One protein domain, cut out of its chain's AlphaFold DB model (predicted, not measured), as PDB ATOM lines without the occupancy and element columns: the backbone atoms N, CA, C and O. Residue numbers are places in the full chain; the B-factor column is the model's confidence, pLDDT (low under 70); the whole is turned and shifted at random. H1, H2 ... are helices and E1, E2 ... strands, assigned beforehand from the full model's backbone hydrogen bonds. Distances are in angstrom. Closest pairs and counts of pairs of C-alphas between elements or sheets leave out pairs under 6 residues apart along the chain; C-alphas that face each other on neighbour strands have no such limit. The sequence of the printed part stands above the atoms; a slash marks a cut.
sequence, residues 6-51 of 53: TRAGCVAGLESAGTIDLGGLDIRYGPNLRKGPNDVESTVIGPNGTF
ATOM      1  N   THR A   6     -44.116  17.949  32.462       94.44
ATOM      2  CA  THR A   6     -45.354  18.001  31.685       94.44
ATOM      3  C   THR A   6     -45.261  17.098  30.463       94.44
ATOM      4  O   THR A   6     -44.180  16.878  29.911       94.44
ATOM      5  N   ARG A   7     -46.415  16.635  29.968       90.94
ATOM      6  CA  ARG A   7     -46.502  15.933  28.678       90.94
ATOM      7  C   ARG A   7     -45.846  16.743  27.555       90.94
ATOM      8  O   ARG A   7     -45.089  16.186  26.771       90.94
ATOM      9  N   ALA A   8     -46.122  18.046  27.500       90.56
ATOM     10  CA  ALA A   8     -45.550  18.940  26.495       90.56
ATOM     11  C   ALA A   8     -44.016  19.007  26.596       90.56
ATOM     12  O   ALA A   8     -43.336  18.911  25.581       90.56
ATOM     13  N   GLY A   9     -43.471  19.095  27.815       90.69
ATOM     14  CA  GLY A   9     -42.025  19.081  28.046       90.69
ATOM     15  C   GLY A   9     -41.367  17.751  27.670       90.69
ATOM     16  O   GLY A   9     -40.267  17.756  27.127       90.69
ATOM     17  N   CYS A  10     -42.048  16.626  27.905       88.19
ATOM     18  CA  CYS A  10     -41.578  15.307  27.479       88.19
ATOM     19  C   CYS A  10     -41.520  15.199  25.947       88.19
ATOM     20  O   CYS A  10     -40.483  14.831  25.403       88.19
ATOM     21  N   VAL A  11     -42.589  15.598  25.248       88.94
ATOM     22  CA  VAL A  11     -42.636  15.585  23.774       88.94
ATOM     23  C   VAL A  11     -41.551  16.486  23.182       88.94
ATOM     24  O   VAL A  11     -40.780  16.024  22.349       88.94
ATOM     25  N   ALA A  12     -41.416  17.725  23.667       88.25
ATOM     26  CA  ALA A  12     -40.377  18.642  23.191       88.25
ATOM     27  C   ALA A  12     -38.954  18.116  23.462       88.25
ATOM     28  O   ALA A  12     -38.050  18.283  22.642       88.25
ATOM     29  N   GLY A  13     -38.745  17.455  24.605       88.19
ATOM     30  CA  GLY A  13     -37.479  16.796  24.923       88.19
ATOM     31  C   GLY A  13     -37.154  15.662  23.951       88.19
ATOM     32  O   GLY A  13     -36.046  15.602  23.432       88.19
ATOM     33  N   LEU A  14     -38.130  14.803  23.652       87.19
ATOM     34  CA  LEU A  14     -37.943  13.693  22.717       87.19
ATOM     35  C   LEU A  14     -37.710  14.184  21.281       87.19
ATOM     36  O   LEU A  14     -36.842  13.651  20.601       87.19
ATOM     37  N   GLU A  15     -38.434  15.209  20.824       86.75
ATOM     38  CA  GLU A  15     -38.266  15.764  19.469       86.75
ATOM     39  C   GLU A  15     -36.921  16.477  19.271       86.75
ATOM     40  O   GLU A  15     -36.420  16.539  18.149       86.75
ATOM     41  N   SER A  16     -36.330  17.011  20.346       86.50
ATOM     42  CA  SER A  16     -35.021  17.681  20.308       86.50
ATOM     43  C   SER A  16     -33.832  16.737  20.509       86.50
ATOM     44  O   SER A  16     -32.712  17.104  20.164       86.50
ATOM     45  N   ALA A  17     -34.055  15.526  21.027       85.31
ATOM     46  CA  ALA A  17     -32.994  14.551  21.276       85.31
ATOM     47  C   ALA A  17     -32.388  13.962  19.986       85.31
ATOM     48  O   ALA A  17     -31.256  13.483  20.003       85.31
ATOM     49  N   GLY A  18     -33.108  14.011  18.860       81.19
ATOM     50  CA  GLY A  18     -32.612  13.525  17.573       81.19
ATOM     51  C   GLY A  18     -32.522  11.997  17.519       81.19
ATOM     52  O   GLY A  18     -33.552  11.324  17.512       81.19
ATOM     53  N   THR A  19     -31.301  11.457  17.424       86.06
ATOM     54  CA  THR A  19     -31.052  10.003  17.438       86.06
ATOM     55  C   THR A  19     -30.526   9.590  18.805       86.06
ATOM     56  O   THR A  19     -29.537  10.142  19.282       86.06
ATOM     57  N   ILE A  20     -31.185   8.612  19.414       87.69
ATOM     58  CA  ILE A  20     -30.802   8.000  20.681       87.69
ATOM     59  C   ILE A  20     -30.365   6.570  20.376       87.69
ATOM     60  O   ILE A  20     -31.164   5.784  19.870       87.69
ATOM     61  N   ASP A  21     -29.120   6.243  20.701       87.62
ATOM     62  CA  ASP A  21     -28.607   4.876  20.656       87.62
ATOM     63  C   ASP A  21     -28.955   4.159  21.969       87.62
ATOM     64  O   ASP A  21     -28.550   4.589  23.055       87.62
ATOM     65  N   LEU A  22     -29.728   3.078  21.870       89.44
ATOM     66  CA  LEU A  22     -30.099   2.214  22.992       89.44
ATOM     67  C   LEU A  22     -29.311   0.896  23.004       89.44
ATOM     68  O   LEU A  22     -29.865  -0.160  23.306       89.44
ATOM     69  N   GLY A  23     -28.022   0.950  22.674       88.06
ATOM     70  CA  GLY A  23     -27.147  -0.221  22.670       88.06
ATOM     71  C   GLY A  23     -27.212  -0.997  21.356       88.06
ATOM     72  O   GLY A  23     -27.289  -2.223  21.368       88.06
ATOM     73  N   GLY A  24     -27.201  -0.277  20.233       85.12
ATOM     74  CA  GLY A  24     -27.296  -0.819  18.876       85.12
ATOM     75  C   GLY A  24     -28.669  -0.636  18.228       85.12
ATOM     76  O   GLY A  24     -28.808  -0.884  17.035       85.12
ATOM     77  N   LEU A  25     -29.664  -0.164  18.988       85.19
ATOM     78  CA  LEU A  25     -30.974   0.217  18.469       85.19
ATOM     79  C   LEU A  25     -31.077   1.739  18.367       85.19
ATOM     80  O   LEU A  25     -31.248   2.431  19.372       85.19
ATOM     81  N   ASP A  26     -31.046   2.241  17.137       87.56
ATOM     82  CA  ASP A  26     -31.276   3.652  16.840       87.56
ATOM     83  C   ASP A  26     -32.763   4.002  16.989       87.56
ATOM     84  O   ASP A  26     -33.606   3.617  16.166       87.56
ATOM     85  N   ILE A  27     -33.089   4.816  17.993       86.38
ATOM     86  CA  ILE A  27     -34.399   5.459  18.110       86.38
ATOM     87  C   ILE A  27     -34.299   6.895  17.621       86.38
ATOM     88  O   ILE A  27     -33.504   7.690  18.115       86.38
ATOM     89  N   ARG A  28     -35.160   7.251  16.668       86.38
ATOM     90  CA  ARG A  28     -35.271   8.617  16.157       86.38
ATOM     91  C   ARG A  28     -36.673   9.136  16.405       86.38
ATOM     92  O   ARG A  28     -37.642   8.533  15.952       86.38
ATOM     93  N   TYR A  29     -36.774  10.257  17.105       83.50
ATOM     94  CA  TYR A  29     -38.045  10.918  17.377       83.50
ATOM     95  C   TYR A  29     -37.945  12.380  16.955       83.50
ATOM     96  O   TYR A  29     -37.002  13.076  17.318       83.50
ATOM     97  N   GLY A  30     -38.897  12.845  16.152       80.81
ATOM     98  CA  GLY A  30     -38.900  14.219  15.662       80.81
ATOM     99  C   GLY A  30     -40.290  14.670  15.216       80.81
ATOM    100  O   GLY A  30     -41.153  13.821  14.981       80.81
ATOM    101  N   PRO A  31     -40.509  15.984  15.018       77.06
ATOM    102  CA  PRO A  31     -41.844  16.556  14.787       77.06
ATOM    103  C   PRO A  31     -42.593  15.940  13.593       77.06
ATOM    104  O   PRO A  31     -43.818  15.808  13.598       77.06
ATOM    105  N   ASN A  32     -41.835  15.509  12.579       79.19
ATOM    106  CA  ASN A  32     -42.335  14.867  11.361       79.19
ATOM    107  C   ASN A  32     -41.855  13.414  11.199       79.19
ATOM    108  O   ASN A  32     -42.083  12.800  10.158       79.19
ATOM    109  N   LEU A  33     -41.204  12.848  12.219       75.31
ATOM    110  CA  LEU A  33     -40.686  11.485  12.208       75.31
ATOM    111  C   LEU A  33     -41.462  10.642  13.221       75.31
ATOM    112  O   LEU A  33     -41.135  10.594  14.401       75.31
ATOM    113  N   ARG A  34     -42.520   9.990  12.730       69.75
ATOM    114  CA  ARG A  34     -43.427   9.133  13.521       69.75
ATOM    115  C   ARG A  34     -43.216   7.636  13.283       69.75
ATOM    116  O   ARG A  34     -44.064   6.833  13.658       69.75
ATOM    117  N   LYS A  35     -42.130   7.258  12.605       68.81
ATOM    118  CA  LYS A  35     -41.758   5.853  12.416       68.81
ATOM    119  C   LYS A  35     -40.873   5.416  13.578       68.81
ATOM    120  O   LYS A  35     -39.971   6.152  13.959       68.81
ATOM    121  N   GLY A  36     -41.151   4.230  14.115       71.25
ATOM    122  CA  GLY A  36     -40.245   3.557  15.041       71.25
ATOM    123  C   GLY A  36     -38.937   3.140  14.356       71.25
ATOM    124  O   GLY A  36     -38.732   3.453  13.176       71.25
ATOM    125  N   PRO A  37     -38.056   2.431  15.077       78.38
ATOM    126  CA  PRO A  37     -36.853   1.858  14.486       78.38
ATOM    127  C   PRO A  37     -37.214   1.035  13.244       78.38
ATOM    128  O   PRO A  37     -38.185   0.282  13.260       78.38
ATOM    129  N   ASN A  38     -36.441   1.184  12.167       80.38
ATOM    130  CA  ASN A  38     -36.592   0.353  10.965       80.38
ATOM    131  C   ASN A  38     -35.736  -0.920  11.048       80.38
ATOM    132  O   ASN A  38     -35.434  -1.518  10.019       80.38
ATOM    133  N   ASP A  39     -35.294  -1.282  12.252       79.88
ATOM    134  CA  ASP A  39     -34.434  -2.434  12.460       79.88
ATOM    135  C   ASP A  39     -35.256  -3.716  12.303       79.88
ATOM    136  O   ASP A  39     -36.279  -3.905  12.967       79.88
ATOM    137  N   VAL A  40     -34.852  -4.557  11.355       82.19
ATOM    138  CA  VAL A  40     -35.500  -5.832  11.048       82.19
ATOM    139  C   VAL A  40     -34.414  -6.879  11.001       82.19
ATOM    140  O   VAL A  40     -33.520  -6.827  10.158       82.19
ATOM    141  N   GLU A  41     -34.534  -7.861  11.881       82.94
ATOM    142  CA  GLU A  41     -33.584  -8.950  11.985       82.94
ATOM    143  C   GLU A  41     -34.234 -10.283  11.622       82.94
ATOM    144  O   GLU A  41     -35.341 -10.601  12.061       82.94
ATOM    145  N   SER A  42     -33.530 -11.074  10.813       86.38
ATOM    146  CA  SER A  42     -33.874 -12.471  10.574       86.38
ATOM    147  C   SER A  42     -33.033 -13.348  11.493       86.38
ATOM    148  O   SER A  42     -31.850 -13.093  11.699       86.38
ATOM    149  N   THR A  43     -33.641 -14.367  12.084       88.69
ATOM    150  CA  THR A  43     -32.954 -15.286  12.991       88.69
ATOM    151  C   THR A  43     -33.480 -16.693  12.778       88.69
ATOM    152  O   THR A  43     -34.679 -16.902  12.572       88.69
ATOM    153  N   VAL A  44     -32.575 -17.664  12.853       90.94
ATOM    154  CA  VAL A  44     -32.881 -19.092  12.788       90.94
ATOM    155  C   VAL A  44     -32.758 -19.696  14.182       90.94
ATOM    156  O   VAL A  44     -31.827 -19.393  14.926       90.94
ATOM    157  N   ILE A  45     -33.690 -20.581  14.534       91.00
ATOM    158  CA  ILE A  45     -33.571 -21.400  15.741       91.00
ATOM    159  C   ILE A  45     -32.666 -22.588  15.406       91.00
ATOM    160  O   ILE A  45     -33.054 -23.498  14.671       91.00
ATOM    161  N   GLY A  46     -31.442 -22.547  15.920       90.19
ATOM    162  CA  GLY A  46     -30.458 -23.609  15.806       90.19
ATOM    163  C   GLY A  46     -30.697 -24.750  16.802       90.19
ATOM    164  O   GLY A  46     -31.567 -24.677  17.680       90.19
ATOM    165  N   PRO A  47     -29.897 -25.825  16.705       86.06
ATOM    166  CA  PRO A  47     -29.939 -26.917  17.666       86.06
ATOM    167  C   PRO A  47     -29.757 -26.396  19.100       86.06
ATOM    168  O   PRO A  47     -29.010 -25.445  19.347       86.06
ATOM    169  N   ASN A  48     -30.459 -27.017  20.049       89.81
ATOM    170  CA  ASN A  48     -30.501 -26.624  21.464       89.81
ATOM    171  C   ASN A  48     -31.162 -25.261  21.747       89.81
ATOM    172  O   ASN A  48     -30.930 -24.681  22.804       89.81
ATOM    173  N   GLY A  49     -31.988 -24.747  20.826       87.25
ATOM    174  CA  GLY A  49     -32.730 -23.497  21.036       87.25
ATOM    175  C   GLY A  49     -31.848 -22.251  20.977       87.25
ATOM    176  O   GLY A  49     -32.220 -21.203  21.498       87.25
ATOM    177  N   THR A  50     -30.672 -22.367  20.361       91.19
ATOM    178  CA  THR A  50     -29.786 -21.228  20.125       91.19
ATOM    179  C   THR A  50     -30.348 -20.353  19.011       91.19
ATOM    180  O   THR A  50     -30.870 -20.858  18.021       91.19
ATOM    181  N   PHE A  51     -30.251 -19.036  19.163       88.31
ATOM    182  CA  PHE A  51     -30.561 -18.107  18.082       88.31
ATOM    183  C   PHE A  51     -29.311 -17.919  17.227       88.31
ATOM    184  O   PHE A  51     -28.257 -17.542  17.740       88.31
TER     185      PHE A  51
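This is residues 6 to 51 of the 53 residues of an uncharacterized protein of Ralstonia sp. 5_2_56FAA (UniProt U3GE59). A small head, made of the short helix H1 and the two-stranded hairpin E1 and E2 with residues 11 to 17 of H1 near E2, runs out into a long tail with no named element, residues 30 to 51. The far part of that tail, residues 44 to 50, sticks out free of the rest. The printed part has 46 residues, with H1, E1 and E2 in that order along the chain and a sheet E1 - E2, antiparallel. The class is mixed, helices and strands, though under half of the residues are in named elements. The whole is extended, a rod with a radius of gyration of the C-alphas of 16.0 A and spans of 49 by 19 by 15 A.

Find C-alpha 7 at (-46.502, 15.933, 28.678); from there H1, residues 7 to 17, runs 15.5 A to C-alpha 17. E1, residues 18 to 21, covers 10.0 A. E2, residues 26 to 29, covers 9.9 A and ends at C-alpha 29, at (-38.045, 10.918, 17.377).

E1 and E2 are a hairpin of antiparallel neighbours, at 153 degrees between their directions. Look for N 20 and O 27, 2.8 A apart, and N 27 and O 20, 2.9 A apart, both within hydrogen-bond range. The closest C-alphas of H1 and E2 are those of Glu 15 and Tyr 29, 5.3 A apart. In H1 every O i to N i+4 pair is within hydrogen-bond range.

The C-alphas of Thr 6 and Pro 47, the two farthest apart, are 49.5 A from each other. The printed part has no cut. The links H1 to E1 and E1 to E2 are tight. The mean pLDDT of the printed part is 85.1; look to residues 34 to 35 for confidence under 70.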